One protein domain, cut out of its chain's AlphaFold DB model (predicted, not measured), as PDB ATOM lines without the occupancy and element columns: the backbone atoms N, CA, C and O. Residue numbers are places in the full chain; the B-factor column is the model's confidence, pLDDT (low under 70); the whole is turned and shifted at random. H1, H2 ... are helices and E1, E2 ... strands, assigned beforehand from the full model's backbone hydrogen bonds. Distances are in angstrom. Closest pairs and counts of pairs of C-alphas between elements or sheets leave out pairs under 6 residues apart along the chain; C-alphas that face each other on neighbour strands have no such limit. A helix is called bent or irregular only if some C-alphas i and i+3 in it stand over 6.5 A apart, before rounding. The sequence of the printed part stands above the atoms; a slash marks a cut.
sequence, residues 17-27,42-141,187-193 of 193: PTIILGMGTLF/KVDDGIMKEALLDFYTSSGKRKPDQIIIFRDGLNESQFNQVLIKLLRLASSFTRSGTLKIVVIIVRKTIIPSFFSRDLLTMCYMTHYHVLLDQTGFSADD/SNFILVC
ATOM      1  N   PRO A  17      39.705  35.360 -34.145       76.62
ATOM      2  CA  PRO A  17      38.951  36.607 -34.281       76.62
ATOM      3  C   PRO A  17      37.445  36.360 -34.059       76.62
ATOM      4  O   PRO A  17      36.787  35.772 -34.919       76.62
ATOM      5  N   THR A  18      36.895  36.779 -32.914       78.56
ATOM      6  CA  THR A  18      35.534  36.416 -32.484       78.56
ATOM      7  C   THR A  18      34.658  37.629 -32.202       78.56
ATOM      8  O   THR A  18      35.004  38.461 -31.380       78.56
ATOM      9  N   ILE A  19      33.469  37.722 -32.788       80.19
ATOM     10  CA  ILE A  19      32.462  38.706 -32.354       80.19
ATOM     11  C   ILE A  19      31.546  38.061 -31.317       80.19
ATOM     12  O   ILE A  19      31.114  36.926 -31.497       80.19
ATOM     13  N   ILE A  20      31.225  38.779 -30.244       79.62
ATOM     14  CA  ILE A  20      30.249  38.356 -29.243       79.62
ATOM     15  C   ILE A  20      29.066  39.331 -29.275       79.62
ATOM     16  O   ILE A  20      29.225  40.526 -29.047       79.62
ATOM     17  N   LEU A  21      27.873  38.829 -29.575       76.81
ATOM     18  CA  LEU A  21      26.642  39.615 -29.656       76.81
ATOM     19  C   LEU A  21      25.724  39.239 -28.494       76.81
ATOM     20  O   LEU A  21      25.301  38.092 -28.385       76.81
ATOM     21  N   GLY A  22      25.399  40.199 -27.636       73.75
ATOM     22  CA  GLY A  22      24.283  40.119 -26.703       73.75
ATOM     23  C   GLY A  22      23.018  40.587 -27.408       73.75
ATOM     24  O   GLY A  22      22.934  41.715 -27.865       73.75
ATOM     25  N   MET A  23      22.035  39.710 -27.540       63.12
ATOM     26  CA  MET A  23      20.775  39.993 -28.210       63.12
ATOM     27  C   MET A  23      19.644  39.810 -27.198       63.12
ATOM     28  O   MET A  23      19.255  38.689 -26.890       63.12
ATOM     29  N   GLY A  24      19.019  40.880 -26.715       57.84
ATOM     30  CA  GLY A  24      17.828  40.788 -25.851       57.84
ATOM     31  C   GLY A  24      17.807  41.792 -24.713       57.84
ATOM     32  O   GLY A  24      18.759  42.532 -24.513       57.84
ATOM     33  N   THR A  25      16.703  41.799 -23.968       46.44
ATOM     34  CA  THR A  25      16.428  42.717 -22.845       46.44
ATOM     35  C   THR A  25      17.317  42.492 -21.620       46.44
ATOM     36  O   THR A  25      17.163  43.194 -20.627       46.44
ATOM     37  N   LEU A  26      18.280  41.564 -21.690       44.97
ATOM     38  CA  LEU A  26      19.285  41.337 -20.649       44.97
ATOM     39  C   LEU A  26      20.121  42.605 -20.356       44.97
ATOM     40  O   LEU A  26      20.748  42.695 -19.305       44.97
ATOM     41  N   PHE A  27      20.088  43.591 -21.258       43.28
ATOM     42  CA  PHE A  27      20.615  44.934 -21.053       43.28
ATOM     43  C   PHE A  27      19.491  45.924 -20.709       43.28
ATOM     44  O   PHE A  27      18.948  46.617 -21.565       43.28
ATOM     45  N   LYS A  42      13.778  43.262 -35.629       44.72
ATOM     46  CA  LYS A  42      14.697  44.396 -35.790       44.72
ATOM     47  C   LYS A  42      16.127  44.076 -35.374       44.72
ATOM     48  O   LYS A  42      16.888  44.960 -34.985       44.72
ATOM     49  N   VAL A  43      16.535  42.812 -35.475       52.94
ATOM     50  CA  VAL A  43      17.960  42.520 -35.694       52.94
ATOM     51  C   VAL A  43      18.220  42.916 -37.137       52.94
ATOM     52  O   VAL A  43      18.294  42.083 -38.037       52.94
ATOM     53  N   ASP A  44      18.192  44.225 -37.357       56.59
ATOM     54  CA  ASP A  44      18.315  44.819 -38.664       56.59
ATOM     55  C   ASP A  44      19.697  44.436 -39.188       56.59
ATOM     56  O   ASP A  44      20.678  44.417 -38.432       56.59
ATOM     57  N   ASP A  45      19.800  44.187 -40.494       61.19
ATOM     58  CA  ASP A  45      21.082  44.024 -41.186       61.19
ATOM     59  C   ASP A  45      22.095  45.111 -40.771       61.19
ATOM     60  O   ASP A  45      23.300  44.875 -40.795       61.19
ATOM     61  N   GLY A  46      21.604  46.283 -40.343       65.94
ATOM     62  CA  GLY A  46      22.359  47.390 -39.762       65.94
ATOM     63  C   GLY A  46      23.218  47.028 -38.548       65.94
ATOM     64  O   GLY A  46      24.419  47.257 -38.616       65.94
ATOM     65  N   ILE A  47      22.662  46.430 -37.483       71.56
ATOM     66  CA  ILE A  47      23.420  46.156 -36.239       71.56
ATOM     67  C   ILE A  47      24.535  45.144 -36.512       71.56
ATOM     68  O   ILE A  47      25.681  45.330 -36.108       71.56
ATOM     69  N   MET A  48      24.220  44.072 -37.246       71.38
ATOM     70  CA  MET A  48      25.219  43.060 -37.590       71.38
ATOM     71  C   MET A  48      26.284  43.627 -38.540       71.38
ATOM     72  O   MET A  48      27.467  43.334 -38.385       71.38
ATOM     73  N   LYS A  49      25.893  44.476 -39.499       73.88
ATOM     74  CA  LYS A  49      26.825  45.135 -40.422       73.88
ATOM     75  C   LYS A  49      27.723  46.148 -39.719       73.88
ATOM     76  O   LYS A  49      28.901  46.210 -40.053       73.88
ATOM     77  N   GLU A  50      27.193  46.912 -38.771       75.69
ATOM     78  CA  GLU A  50      27.953  47.845 -37.940       75.69
ATOM     79  C   GLU A  50      28.961  47.088 -37.076       75.69
ATOM     80  O   GLU A  50      30.155  47.349 -37.177       75.69
ATOM     81  N   ALA A  51      28.524  46.036 -36.374       74.25
ATOM     82  CA  ALA A  51      29.406  45.167 -35.597       74.25
ATOM     83  C   ALA A  51      30.552  44.579 -36.443       74.25
ATOM     84  O   ALA A  51      31.712  44.558 -36.027       74.25
ATOM     85  N   LEU A  52      30.242  44.116 -37.658       75.94
ATOM     86  CA  LEU A  52      31.234  43.589 -38.597       75.94
ATOM     87  C   LEU A  52      32.185  44.674 -39.117       75.94
ATOM     88  O   LEU A  52      33.374  44.407 -39.302       75.94
ATOM     89  N   LEU A  53      31.679  45.879 -39.380       76.75
ATOM     90  CA  LEU A  53      32.473  47.005 -39.867       76.75
ATOM     91  C   LEU A  53      33.423  47.526 -38.786       76.75
ATOM     92  O   LEU A  53      34.604  47.762 -39.065       76.75
ATOM     93  N   ASP A  54      32.935  47.639 -37.558       76.50
ATOM     94  CA  ASP A  54      33.725  48.001 -36.386       76.50
ATOM     95  C   ASP A  54      34.810  46.966 -36.132       76.50
ATOM     96  O   ASP A  54      35.974  47.317 -35.908       76.50
ATOM     97  N   PHE A  55      34.476  45.680 -36.271       76.06
ATOM     98  CA  PHE A  55      35.452  44.600 -36.194       76.06
ATOM     99  C   PHE A  55      36.527  44.707 -37.255       76.06
ATOM    100  O   PHE A  55      37.716  44.663 -36.942       76.06
ATOM    101  N   TYR A  56      36.130  44.911 -38.504       76.50
ATOM    102  CA  TYR A  56      37.070  45.042 -39.604       76.50
ATOM    103  C   TYR A  56      38.012  46.239 -39.420       76.50
ATOM    104  O   TYR A  56      39.212  46.138 -39.676       76.50
ATOM    105  N   THR A  57      37.490  47.367 -38.939       79.00
ATOM    106  CA  THR A  57      38.265  48.597 -38.744       79.00
ATOM    107  C   THR A  57      39.216  48.490 -37.550       79.00
ATOM    108  O   THR A  57      40.373  48.896 -37.651       79.00
ATOM    109  N   SER A  58      38.760  47.905 -36.441       71.12
ATOM    110  CA  SER A  58      39.558  47.743 -35.216       71.12
ATOM    111  C   SER A  58      40.581  46.607 -35.301       71.12
ATOM    112  O   SER A  58      41.688  46.741 -34.787       71.12
ATOM    113  N   SER A  59      40.267  45.522 -36.011       68.00
ATOM    114  CA  SER A  59      41.073  44.292 -36.037       68.00
ATOM    115  C   SER A  59      42.079  44.247 -37.191       68.00
ATOM    116  O   SER A  59      42.425  43.176 -37.695       68.00
ATOM    117  N   GLY A  60      42.536  45.411 -37.659       72.25
ATOM    118  CA  GLY A  60      43.533  45.508 -38.726       72.25
ATOM    119  C   GLY A  60      43.055  44.930 -40.061       72.25
ATOM    120  O   GLY A  60      43.833  44.270 -40.749       72.25
ATOM    121  N   LYS A  61      41.788  45.169 -40.430       76.12
ATOM    122  CA  LYS A  61      41.152  44.681 -41.670       76.12
ATOM    123  C   LYS A  61      41.008  43.158 -41.738       76.12
ATOM    124  O   LYS A  61      40.996  42.573 -42.822       76.12
ATOM    125  N   ARG A  62      40.893  42.502 -40.583       74.69
ATOM    126  CA  ARG A  62      40.560  41.077 -40.494       74.69
ATOM    127  C   ARG A  62      39.060  40.887 -40.343       74.69
ATOM    128  O   ARG A  62      38.371  41.719 -39.760       74.69
ATOM    129  N   LYS A  63      38.560  39.789 -40.897       78.38
ATOM    130  CA  LYS A  63      37.183  39.349 -40.682       78.38
ATOM    131  C   LYS A  63      37.126  38.468 -39.435       78.38
ATOM    132  O   LYS A  63      38.144  37.860 -39.103       78.38
ATOM    133  N   PRO A  64      35.978  38.407 -38.750       78.69
ATOM    134  CA  PRO A  64      35.793  37.419 -37.705       78.69
ATOM    135  C   PRO A  64      35.774  36.018 -38.318       78.69
ATOM    136  O   PRO A  64      35.189  35.810 -39.383       78.69
ATOM    137  N   ASP A  65      36.388  35.072 -37.620       80.75
ATOM    138  CA  ASP A  65      36.307  33.639 -37.907       80.75
ATOM    139  C   ASP A  65      35.252  32.959 -37.023       80.75
ATOM    140  O   ASP A  65      34.814  31.845 -37.311       80.75
ATOM    141  N   GLN A  66      34.798  33.638 -35.965       81.94
ATOM    142  CA  GLN A  66      33.781  33.138 -35.052       81.94
ATOM    143  C   GLN A  66      32.788  34.237 -34.646       81.94
ATOM    144  O   GLN A  66      33.161  35.396 -34.463       81.94
ATOM    145  N   ILE A  67      31.515  33.878 -34.481       82.00
ATOM    146  CA  ILE A  67      30.495  34.728 -33.857       82.00
ATOM    147  C   ILE A  67      29.789  33.929 -32.764       82.00
ATOM    148  O   ILE A  67      29.251  32.855 -33.026       82.00
ATOM    149  N   ILE A  68      29.777  34.462 -31.546       83.19
ATOM    150  CA  ILE A  68      29.023  33.932 -30.411       83.19
ATOM    151  C   ILE A  68      27.839  34.855 -30.161       83.19
ATOM    152  O   ILE A  68      28.003  36.061 -30.014       83.19
ATOM    153  N   ILE A  69      26.642  34.292 -30.103       81.62
ATOM    154  CA  ILE A  69      25.403  35.034 -29.917       81.62
ATOM    155  C   ILE A  69      24.764  34.578 -28.617       81.62
ATOM    156  O   ILE A  69      24.357  33.425 -28.498       81.62
ATOM    157  N   PHE A  70      24.647  35.490 -27.661       79.75
ATOM    158  CA  PHE A  70      23.858  35.317 -26.453       79.75
ATOM    159  C   PHE A  70      22.468  35.873 -26.685       79.75
ATOM    160  O   PHE A  70      22.328  37.045 -27.019       79.75
ATOM    161  N   ARG A  71      21.431  35.064 -26.493       76.44
ATOM    162  CA  ARG A  71      20.052  35.500 -26.695       76.44
ATOM    163  C   ARG A  71      19.193  35.183 -25.479       76.44
ATOM    164  O   ARG A  71      19.128  34.034 -25.055       76.44
ATOM    165  N   ASP A  72      18.529  36.202 -24.949       72.56
ATOM    166  CA  ASP A  72      17.605  36.088 -23.814       72.56
ATOM    167  C   ASP A  72      16.140  36.232 -24.264       72.56
ATOM    168  O   ASP A  72      15.856  36.776 -25.340       72.56
ATOM    169  N   GLY A  73      15.214  35.729 -23.445       66.88
ATOM    170  CA  GLY A  73      13.776  35.949 -23.602       66.88
ATOM    171  C   GLY A  73      13.157  35.275 -24.826       66.88
ATOM    172  O   GLY A  73      12.219  35.808 -25.414       66.88
ATOM    173  N   LEU A  74      13.699  34.134 -25.265       68.88
ATOM    174  CA  LEU A  74      13.067  33.336 -26.314       68.88
ATOM    175  C   LEU A  74      12.251  32.190 -25.727       68.88
ATOM    176  O   LEU A  74      12.737  31.422 -24.897       68.88
ATOM    177  N   ASN A  75      11.034  32.040 -26.243       70.25
ATOM    178  CA  ASN A  75      10.240  30.834 -26.048       70.25
ATOM    179  C   ASN A  75      10.760  29.704 -26.950       70.25
ATOM    180  O   ASN A  75      11.245  29.962 -28.054       70.25
ATOM    181  N   GLU A  76      10.597  28.446 -26.528       72.81
ATOM    182  CA  GLU A  76      11.063  27.268 -27.286       72.81
ATOM    183  C   GLU A  76      10.491  27.218 -28.713       72.81
ATOM    184  O   GLU A  76      11.190  26.875 -29.666       72.81
ATOM    185  N   SER A  77       9.242  27.663 -28.890       71.75
ATOM    186  CA  SER A  77       8.577  27.756 -30.197       71.75
ATOM    187  C   SER A  77       9.246  28.739 -31.166       71.75
ATOM    188  O   SER A  77       9.100  28.603 -32.380       71.75
ATOM    189  N   GLN A  78      10.005  29.712 -30.657       70.69
ATOM    190  CA  GLN A  78      10.693  30.730 -31.452       70.69
ATOM    191  C   GLN A  78      12.139  30.339 -31.787       70.69
ATOM    192  O   GLN A  78      12.743  30.957 -32.666       70.69
ATOM    193  N   PHE A  79      12.698  29.306 -31.140       73.69
ATOM    194  CA  PHE A  79      14.108  28.923 -31.287       73.69
ATOM    195  C   PHE A  79      14.484  28.628 -32.737       73.69
ATOM    196  O   PHE A  79      15.437  29.206 -33.256       73.69
ATOM    197  N   ASN A  80      13.700  27.793 -33.419       76.69
ATOM    198  CA  ASN A  80      13.985  27.411 -34.802       76.69
ATOM    199  C   ASN A  80      13.896  28.607 -35.756       76.69
ATOM    200  O   ASN A  80      14.733  28.758 -36.645       76.69
ATOM    201  N   GLN A  81      12.914  29.490 -35.559       73.44
ATOM    202  CA  GLN A  81      12.745  30.670 -36.404       73.44
ATOM    203  C   GLN A  81      13.923  31.638 -36.250       73.44
ATOM    204  O   GLN A  81      14.461  32.121 -37.249       73.44
ATOM    205  N   VAL A  82      14.339  31.896 -35.008       70.62
ATOM    206  CA  VAL A  82      15.483  32.758 -34.696       70.62
ATOM    207  C   VAL A  82      16.776  32.160 -35.236       70.62
ATOM    208  O   VAL A  82      17.531  32.852 -35.919       70.62
ATOM    209  N   LEU A  83      17.001  30.867 -35.007       74.69
ATOM    210  CA  LEU A  83      18.191  30.173 -35.482       74.69
ATOM    211  C   LEU A  83      18.312  30.228 -37.012       74.69
ATOM    212  O   LEU A  83      19.371  30.569 -37.533       74.69
ATOM    213  N   ILE A  84      17.222  29.959 -37.740       76.19
ATOM    214  CA  ILE A  84      17.205  30.006 -39.209       76.19
ATOM    215  C   ILE A  84      17.465  31.425 -39.725       76.19
ATOM    216  O   ILE A  84      18.226  31.595 -40.680       76.19
ATOM    217  N   LYS A  85      16.854  32.451 -39.118       75.38
ATOM    218  CA  LYS A  85      17.097  33.850 -39.500       75.38
ATOM    219  C   LYS A  85      18.561  34.247 -39.257       75.38
ATOM    220  O   LYS A  85      19.182  34.789 -40.168       75.38
ATOM    221  N   LEU A  86      19.136  33.914 -38.096       72.44
ATOM    222  CA  LEU A  86      20.553  34.169 -37.786       72.44
ATOM    223  C   LEU A  86      21.495  33.464 -38.757       72.44
ATOM    224  O   LEU A  86      22.433  34.075 -39.261       72.44
ATOM    225  N   LEU A  87      21.230  32.190 -39.050       76.69
ATOM    226  CA  LEU A  87      22.049  31.420 -39.974       76.69
ATOM    227  C   LEU A  87      21.998  32.013 -41.389       76.69
ATOM    228  O   LEU A  87      23.029  32.081 -42.056       76.69
ATOM    229  N   ARG A  88      20.827  32.483 -41.839       77.94
ATOM    230  CA  ARG A  88      20.672  33.176 -43.130       77.94
ATOM    231  C   ARG A  88      21.428  34.499 -43.178       77.94
ATOM    232  O   ARG A  88      22.095  34.749 -44.178       77.94
ATOM    233  N   LEU A  89      21.348  35.309 -42.118       72.44
ATOM    234  CA  LEU A  89      22.128  36.542 -42.007       72.44
ATOM    235  C   LEU A  89      23.616  36.224 -42.086       72.44
ATOM    236  O   LEU A  89      24.292  36.687 -42.990       72.44
ATOM    237  N   ALA A  90      24.122  35.341 -41.230       71.06
ATOM    238  CA  ALA A  90      25.533  34.981 -41.247       71.06
ATOM    239  C   ALA A  90      25.988  34.415 -42.605       71.06
ATOM    240  O   ALA A  90      27.046  34.799 -43.100       71.06
ATOM    241  N   SER A  91      25.157  33.592 -43.254       72.31
ATOM    242  CA  SER A  91      25.427  33.063 -44.599       72.31
ATOM    243  C   SER A  91      25.560  34.166 -45.654       72.31
ATOM    244  O   SER A  91      26.375  34.038 -46.566       72.31
ATOM    245  N   SER A  92      24.797  35.261 -45.538       70.19
ATOM    246  CA  SER A  92      24.889  36.404 -46.457       70.19
ATOM    247  C   SER A  92      26.221  37.154 -46.313       70.19
ATOM    248  O   SER A  92      26.765  37.661 -47.297       70.19
ATOM    249  N   PHE A  93      26.798  37.159 -45.109       66.00
ATOM    250  CA  PHE A  93      28.085  37.795 -44.825       66.00
ATOM    251  C   PHE A  93      29.289  36.903 -45.179       66.00
ATOM    252  O   PHE A  93      30.382  37.402 -45.480       66.00
ATOM    253  N   THR A  94      29.115  35.579 -45.191       63.06
ATOM    254  CA  THR A  94      30.198  34.613 -45.408       63.06
ATOM    255  C   THR A  94      30.330  34.200 -46.865       63.06
ATOM    256  O   THR A  94      29.778  33.198 -47.305       63.06
ATOM    257  N   ARG A  95      31.171  34.908 -47.621       57.72
ATOM    258  CA  ARG A  95      31.521  34.492 -48.992       57.72
ATOM    259  C   ARG A  95      32.420  33.238 -49.049       57.72
ATOM    260  O   ARG A  95      32.585  32.674 -50.121       57.72
ATOM    261  N   SER A  96      33.018  32.828 -47.921       55.69
ATOM    262  CA  SER A  96      34.093  31.817 -47.862       55.69
ATOM    263  C   SER A  96      33.801  30.590 -46.979       55.69
ATOM    264  O   SER A  96      34.646  29.705 -46.907       55.69
ATOM    265  N   GLY A  97      32.652  30.517 -46.294       61.16
ATOM    266  CA  GLY A  97      32.270  29.341 -45.488       61.16
ATOM    267  C   GLY A  97      33.131  29.036 -44.249       61.16
ATOM    268  O   GLY A  97      32.999  27.959 -43.683       61.16
ATOM    269  N   THR A  98      34.013  29.945 -43.820       71.56
ATOM    270  CA  THR A  98      34.953  29.716 -42.699       71.56
ATOM    271  C   THR A  98      34.462  30.237 -41.350       71.56
ATOM    272  O   THR A  98      35.079  29.946 -40.330       71.56
ATOM    273  N   LEU A  99      33.375  31.011 -41.332       80.56
ATOM    274  CA  LEU A  99      32.826  31.589 -40.112       80.56
ATOM    275  C   LEU A  99      32.081  30.527 -39.311       80.56
ATOM    276  O   LEU A  99      31.162  29.889 -39.826       80.56
ATOM    277  N   LYS A 100      32.437  30.398 -38.039       85.62
ATOM    278  CA  LYS A 100      31.752  29.522 -37.094       85.62
ATOM    279  C   LYS A 100      30.774  30.317 -36.249       85.62
ATOM    280  O   LYS A 100      31.119  31.365 -35.709       85.62
ATOM    281  N   ILE A 101      29.557  29.811 -36.112       82.12
ATOM    282  CA  ILE A 101      28.503  30.456 -35.332       82.12
ATOM    283  C   ILE A 101      28.182  29.594 -34.118       82.12
ATOM    284  O   ILE A 101      28.003  28.378 -34.224       82.12
ATOM    285  N   VAL A 102      28.073  30.251 -32.969       84.88
ATOM    286  CA  VAL A 102      27.610  29.650 -31.721       84.88
ATOM    287  C   VAL A 102      26.429  30.463 -31.214       84.88
ATOM    288  O   VAL A 102      26.529  31.679 -31.072       84.88
ATOM    289  N   VAL A 103      25.298  29.805 -30.963       83.56
ATOM    290  CA  VAL A 103      24.079  30.436 -30.445       83.56
ATOM    291  C   VAL A 103      23.782  29.857 -29.071       83.56
ATOM    292  O   VAL A 103      23.472  28.673 -28.933       83.56
ATOM    293  N   ILE A 104      23.863  30.717 -28.062       83.88
ATOM    294  CA  ILE A 104      23.646  30.404 -26.656       83.88
ATOM    295  C   ILE A 104      22.390  31.140 -26.201       83.88
ATOM    296  O   ILE A 104      22.336  32.368 -26.188       83.88
ATOM    297  N   ILE A 105      21.376  30.382 -25.807       79.62
ATOM    298  CA  ILE A 105      20.194  30.919 -25.146       79.62
ATOM    299  C   ILE A 105      20.485  31.045 -23.666       79.62
ATOM    300  O   ILE A 105      20.948  30.103 -23.023       79.62
ATOM    301  N   VAL A 106      20.189  32.215 -23.128       75.44
ATOM    302  CA  VAL A 106      20.276  32.507 -21.707       75.44
ATOM    303  C   VAL A 106      18.854  32.490 -21.162       75.44
ATOM    304  O   VAL A 106      17.970  33.120 -21.729       75.44
ATOM    305  N   ARG A 107      18.620  31.743 -20.083       70.25
ATOM    306  CA  ARG A 107      17.385  31.798 -19.296       70.25
ATOM    307  C   ARG A 107      17.744  32.105 -17.858       70.25
ATOM    308  O   ARG A 107      18.377  31.290 -17.194       70.25
ATOM    309  N   LYS A 108      17.351  33.272 -17.364       68.44
ATOM    310  CA  LYS A 108      17.552  33.637 -15.960       68.44
ATOM    311  C   LYS A 108      16.307  33.248 -15.167       68.44
ATOM    312  O   LYS A 108      15.224  33.765 -15.407       68.44
ATOM    313  N   THR A 109      16.458  32.324 -14.230       61.53
ATOM    314  CA  THR A 109      15.388  31.863 -13.346       61.53
ATOM    315  C   THR A 109      15.625  32.402 -11.941       61.53
ATOM    316  O   THR A 109      16.736  32.333 -11.416       61.53
ATOM    317  N   ILE A 110      14.579  32.944 -11.319       64.12
ATOM    318  CA  ILE A 110      14.609  33.329  -9.908       64.12
ATOM    319  C   ILE A 110      14.296  32.081  -9.089       64.12
ATOM    320  O   ILE A 110      13.225  31.497  -9.235       64.12
ATOM    321  N   ILE A 111      15.234  31.667  -8.243       64.44
ATOM    322  CA  ILE A 111      15.062  30.538  -7.333       64.44
ATOM    323  C   ILE A 111      15.153  31.066  -5.894       64.44
ATOM    324  O   ILE A 111      16.110  31.775  -5.562       64.44
ATOM    325  N   PRO A 112      14.186  30.746  -5.018       55.78
ATOM    326  CA  PRO A 112      14.308  31.054  -3.601       55.78
ATOM    327  C   PRO A 112      15.487  30.273  -3.011       55.78
ATOM    328  O   PRO A 112      15.507  29.044  -3.047       55.78
ATOM    329  N   SER A 113      16.471  30.987  -2.465       58.47
ATOM    330  CA  SER A 113      17.571  30.389  -1.713       58.47
ATOM    331  C   SER A 113      17.320  30.576  -0.224       58.47
ATOM    332  O   SER A 113      17.122  31.699   0.251       58.47
ATOM    333  N   PHE A 114      17.318  29.463   0.505       50.34
ATOM    334  CA  PHE A 114      17.237  29.458   1.959       50.34
ATOM    335  C   PHE A 114      18.644  29.570   2.541       50.34
ATOM    336  O   PHE A 114      19.422  28.617   2.471       50.34
ATOM    337  N   PHE A 115      18.958  30.712   3.153       50.41
ATOM    338  CA  PHE A 115      20.190  30.879   3.918       50.41
ATOM    339  C   PHE A 115      19.856  31.038   5.403       50.41
ATOM    340  O   PHE A 115      19.508  32.119   5.867       50.41
ATOM    341  N   SER A 116      19.956  29.928   6.145       47.78
ATOM    342  CA  SER A 116      19.487  29.777   7.535       47.78
ATOM    343  C   SER A 116      17.993  30.089   7.732       47.78
ATOM    344  O   SER A 116      17.324  30.619   6.852       47.78
ATOM    345  N   ARG A 117      17.430  29.656   8.866       54.50
ATOM    346  CA  ARG A 117      15.977  29.491   9.082       54.50
ATOM    347  C   ARG A 117      15.108  30.749   8.902       54.50
ATOM    348  O   ARG A 117      13.895  30.588   8.858       54.50
ATOM    349  N   ASP A 118      15.687  31.937   8.719       54.22
ATOM    350  CA  ASP A 118      14.962  33.209   8.825       54.22
ATOM    351  C   ASP A 118      15.139  34.191   7.646       54.22
ATOM    352  O   ASP A 118      14.541  35.266   7.678       54.22
ATOM    353  N   LEU A 119      15.904  33.872   6.586       50.47
ATOM    354  CA  LEU A 119      16.097  34.798   5.453       50.47
ATOM    355  C   LEU A 119      15.824  34.154   4.082       50.47
ATOM    356  O   LEU A 119      16.605  33.345   3.580       50.47
ATOM    357  N   LEU A 120      14.727  34.578   3.445       56.34
ATOM    358  CA  LEU A 120      14.457  34.336   2.026       56.34
ATOM    359  C   LEU A 120      15.267  35.329   1.186       56.34
ATOM    360  O   LEU A 120      14.854  36.469   0.982       56.34
ATOM    361  N   THR A 121      16.416  34.894   0.676       58.72
ATOM    362  CA  THR A 121      17.134  35.628  -0.374       58.72
ATOM    363  C   THR A 121      16.725  35.099  -1.747       58.72
ATOM    364  O   THR A 121      16.739  33.891  -1.984       58.72
ATOM    365  N   MET A 122      16.357  35.990  -2.669       59.62
ATOM    366  CA  MET A 122      16.143  35.623  -4.073       59.62
ATOM    367  C   MET A 122      17.502  35.409  -4.744       59.62
ATOM    368  O   MET A 122      18.291  36.347  -4.856       59.62
ATOM    369  N   CYS A 123      17.787  34.183  -5.187       58.28
ATOM    370  CA  CYS A 123      18.957  33.890  -6.008       58.28
ATOM    371  C   CYS A 123      18.552  33.854  -7.479       58.28
ATOM    372  O   CYS A 123      17.580  33.206  -7.860       58.28
ATOM    373  N   TYR A 124      19.329  34.515  -8.329       61.81
ATOM    374  CA  TYR A 124      19.184  34.375  -9.771       61.81
ATOM    375  C   TYR A 124      20.078  33.233 -10.254       61.81
ATOM    376  O   TYR A 124      21.300  33.341 -10.183       61.81
ATOM    377  N   MET A 125      19.477  32.162 -10.766       64.06
ATOM    378  CA  MET A 125      20.176  31.081 -11.454       64.06
ATOM    379  C   MET A 125      20.083  31.295 -12.959       64.06
ATOM    380  O   MET A 125      18.996  31.450 -13.509       64.06
ATOM    381  N   THR A 126      21.228  31.330 -13.631       69.50
ATOM    382  CA  THR A 126      21.284  31.475 -15.086       69.50
ATOM    383  C   THR A 126      21.462  30.100 -15.721       69.50
ATOM    384  O   THR A 126      22.491  29.455 -15.539       69.50
ATOM    385  N   HIS A 127      20.464  29.647 -16.473       74.75
ATOM    386  CA  HIS A 127      20.522  28.439 -17.283       74.75
ATOM    387  C   HIS A 127      20.919  28.792 -18.715       74.75
ATOM    388  O   HIS A 127      20.199  29.504 -19.415       74.75
ATOM    389  N   TYR A 128      22.049  28.255 -19.161       79.31
ATOM    390  CA  TYR A 128      22.507  28.382 -20.539       79.31
ATOM    391  C   TYR A 128      22.079  27.157 -21.341       79.31
ATOM    392  O   TYR A 128      22.268  26.022 -20.908       79.31
ATOM    393  N   HIS A 129      21.501  27.388 -22.515       81.25
ATOM    394  CA  HIS A 129      21.116  26.343 -23.451       81.25
ATOM    395  C   HIS A 129      21.754  26.623 -24.811       81.25
ATOM    396  O   HIS A 129      21.452  27.625 -25.456       81.25
ATOM    397  N   VAL A 130      22.643  25.742 -25.262       84.44
ATOM    398  CA  VAL A 130      23.302  25.878 -26.565       84.44
ATOM    399  C   VAL A 130      22.355  25.377 -27.651       84.44
ATOM    400  O   VAL A 130      21.974  24.211 -27.649       84.44
ATOM    401  N   LEU A 131      21.948  26.256 -28.569       82.44
ATOM    402  CA  LEU A 131      21.124  25.876 -29.725       82.44
ATOM    403  C   LEU A 131      21.963  25.460 -30.926       82.44
ATOM    404  O   LEU A 131      21.539  24.624 -31.719       82.44
ATOM    405  N   LEU A 132      23.128  26.080 -31.084       84.44
ATOM    406  CA  LEU A 132      24.045  25.797 -32.173       84.44
ATOM    407  C   LEU A 132      25.464  25.987 -31.677       84.44
ATOM    408  O   LEU A 132      25.774  27.015 -31.078       84.44
ATOM    409  N   ASP A 133      26.322  25.032 -31.995       86.69
ATOM    410  CA  ASP A 133      27.752  25.161 -31.796       86.69
ATOM    411  C   ASP A 133      28.502  24.558 -32.986       86.69
ATOM    412  O   ASP A 133      28.676  23.348 -33.100       86.69
ATOM    413  N   GLN A 134      28.931  25.427 -33.901       84.44
ATOM    414  CA  GLN A 134      29.794  25.048 -35.024       84.44
ATOM    415  C   GLN A 134      31.284  25.053 -34.651       84.44
ATOM    416  O   GLN A 134      32.132  24.664 -35.457       84.44
ATOM    417  N   THR A 135      31.619  25.527 -33.449       82.19
ATOM    418  CA  THR A 135      32.995  25.577 -32.946       82.19
ATOM    419  C   THR A 135      33.404  24.245 -32.344       82.19
ATOM    420  O   THR A 135      34.554  23.846 -32.533       82.19
ATOM    421  N   GLY A 136      32.451  23.539 -31.730       83.69
ATOM    422  CA  GLY A 136      32.673  22.261 -31.066       83.69
ATOM    423  C   GLY A 136      33.295  22.453 -29.687       83.69
ATOM    424  O   GLY A 136      34.282  21.795 -29.367       83.69
ATOM    425  N   PHE A 137      32.762  23.389 -28.902       81.94
ATOM    426  CA  PHE A 137      33.127  23.580 -27.507       81.94
ATOM    427  C   PHE A 137      32.921  22.286 -26.713       81.94
ATOM    428  O   PHE A 137      31.873  21.641 -26.798       81.94
ATOM    429  N   SER A 138      33.910  21.927 -25.893       84.88
ATOM    430  CA  SER A 138      33.683  20.941 -24.839       84.88
ATOM    431  C   SER A 138      32.799  21.545 -23.742       84.88
ATOM    432  O   SER A 138      32.695  22.768 -23.609       84.88
ATOM    433  N   ALA A 139      32.152  20.693 -22.943       80.88
ATOM    434  CA  ALA A 139      31.340  21.157 -21.819       80.88
ATOM    435  C   ALA A 139      32.167  21.991 -20.823       80.88
ATOM    436  O   ALA A 139      31.694  23.028 -20.359       80.88
ATOM    437  N   ASP A 140      33.412  21.580 -20.568       83.81
ATOM    438  CA  ASP A 140      34.335  22.274 -19.670       83.81
ATOM    439  C   ASP A 140      34.750  23.640 -20.237       83.81
ATOM    440  O   ASP A 140      34.638  24.653 -19.545       83.81
ATOM    441  N   ASP A 141      35.136  23.697 -21.519       83.44
ATOM    442  CA  ASP A 141      35.527  24.951 -22.183       83.44
ATOM    443  C   ASP A 141      34.369  25.955 -22.216       83.44
ATOM    444  O   ASP A 141      34.561  27.157 -22.011       83.44
ATOM    445  N   SER A 187      42.842  42.580 -29.235       44.53
ATOM    446  CA  SER A 187      41.816  42.914 -30.240       44.53
ATOM    447  C   SER A 187      41.202  41.685 -30.935       44.53
ATOM    448  O   SER A 187      41.027  41.680 -32.149       44.53
ATOM    449  N   ASN A 188      40.922  40.615 -30.190       52.53
ATOM    450  CA  ASN A 188      40.340  39.389 -30.740       52.53
ATOM    451  C   ASN A 188      38.839  39.276 -30.482       52.53
ATOM    452  O   ASN A 188      38.246  38.317 -30.968       52.53
ATOM    453  N   PHE A 189      38.218  40.229 -29.774       50.62
ATOM    454  CA  PHE A 189      36.766  40.264 -29.682       50.62
ATOM    455  C   PHE A 189      36.143  41.657 -29.617       50.62
ATOM    456  O   PHE A 189      36.725  42.590 -29.070       50.62
ATOM    457  N   ILE A 190      34.937  41.768 -30.175       55.84
ATOM    458  CA  ILE A 190      34.026  42.903 -29.997       55.84
ATOM    459  C   ILE A 190      32.756  42.392 -29.353       55.84
ATOM    460  O   ILE A 190      32.238  41.349 -29.746       55.84
ATOM    461  N   LEU A 191      32.282  43.144 -28.366       58.41
ATOM    462  CA  LEU A 191      31.027  42.901 -27.686       58.41
ATOM    463  C   LEU A 191      30.012  43.948 -28.130       58.41
ATOM    464  O   LEU A 191      30.259  45.128 -27.933       58.41
ATOM    465  N   VAL A 192      28.887  43.523 -28.697       56.75
ATOM    466  CA  VAL A 192      27.743  44.400 -29.000       56.75
ATOM    467  C   VAL A 192      26.591  43.990 -28.094       56.75
ATOM    468  O   VAL A 192      26.321  42.796 -27.977       56.75
ATOM    469  N   CYS A 193      25.982  44.943 -27.391       53.03
ATOM    470  CA  CYS A 193      24.934  44.728 -26.388       53.03
ATOM    471  C   CYS A 193      23.683  45.518 -26.749       53.03
ATOM    472  O   CYS A 193      23.861  46.633 -27.288       53.03
TER     473      CYS A 193
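What this domain is: This is residues 17 to 27, 42 to 141 and 187 to 193 of the 193 residues of the protein "Piwi domain-containing protein" of Gossypium barbadense (UniProt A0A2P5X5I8). A twisted sheet of five strands has two helices, H1 and H2, over one face, H1 over the E5 and E1 edge and H2 over E3 and E4, while the long hairpin of E3 and E4 runs on past the ends of the other strands as an arm. That hairpin makes the length of the whole, and the opposite face has no named helix. The printed part has 118 residues, with two named helices and five named strands in the order E1, H1, E2, H2, E3, E4, E5, and its class is mixed, helices and strands. The sheet is mixed, in the order E4, E3, E2, E1, E5. The whole is loose, with a radius of gyration of the C-alphas of 17.1 A, and elongated, spanning 59 by 33 by 29 A.

Where its parts are: E1, residues 18 to 23, begins with C-alpha 18 at (35.534, 36.416, -32.484). H1, residues 45 to 58, is 19.8 A long, and E2, residues 66 to 72, 19.9 A. H2, residues 76 to 93, is 26.6 A long and irregular: C-alphas 77 and 80 are 7.1 A apart. E3, residues 100 to 114, spans 41.7 A, bends by 51 degrees at residue 110 and ends with C-alpha 114 at (17.237, 29.458, 1.959). E4, residues 120 to 133, spans 37.5 A. E5, residues 189 to 192, ends with C-alpha 192 at (27.743, 44.400, -29.000).

How they stand to each other: E1 is parallel to E5, with N 20 and O 190 2.8 A apart, and to E2, with N 21 and O 68 2.8 A apart. E2 and E3 are parallel, with N 69 and O 102 2.8 A apart. E2, H2 and E3 form a strand-helix-strand unit, two parallel neighbour strands with a helix between, and its crossover is right-handed. E3 and E4 are an antiparallel hairpin, with N 109 and O 125 2.8 A apart. H1 and H2 are on the same face, giving two layers, helices on one face of a sheet. H1, at a height over the sheet of 9.7 A, is over E5 and only just over E1, with 3 C-alphas; its closest C-alphas to E5 are Phe 55 and Ile 190, 6.6 A. H2, at 9.5 A, is over E3 and only just over E4, with 3 C-alphas; its closest C-alphas to E3 are Leu 83 and Val 103, 7.8 A. In H1 every O i to N i+4 pair is within hydrogen-bond range, in H2 12 of 14.

The domain as a whole: The C-alphas farthest apart, Arg 95 and Arg 117, are 60.3 A apart. Residues 28 to 41 and 142 to 186 are not printed, with C-alpha gaps of 15.9 A and 20.7 A. Of the links printed whole, none is long. Mean pLDDT of the printed part is 70.0; 44 residues are under 70, among them 108 to 126 and 187 to 193.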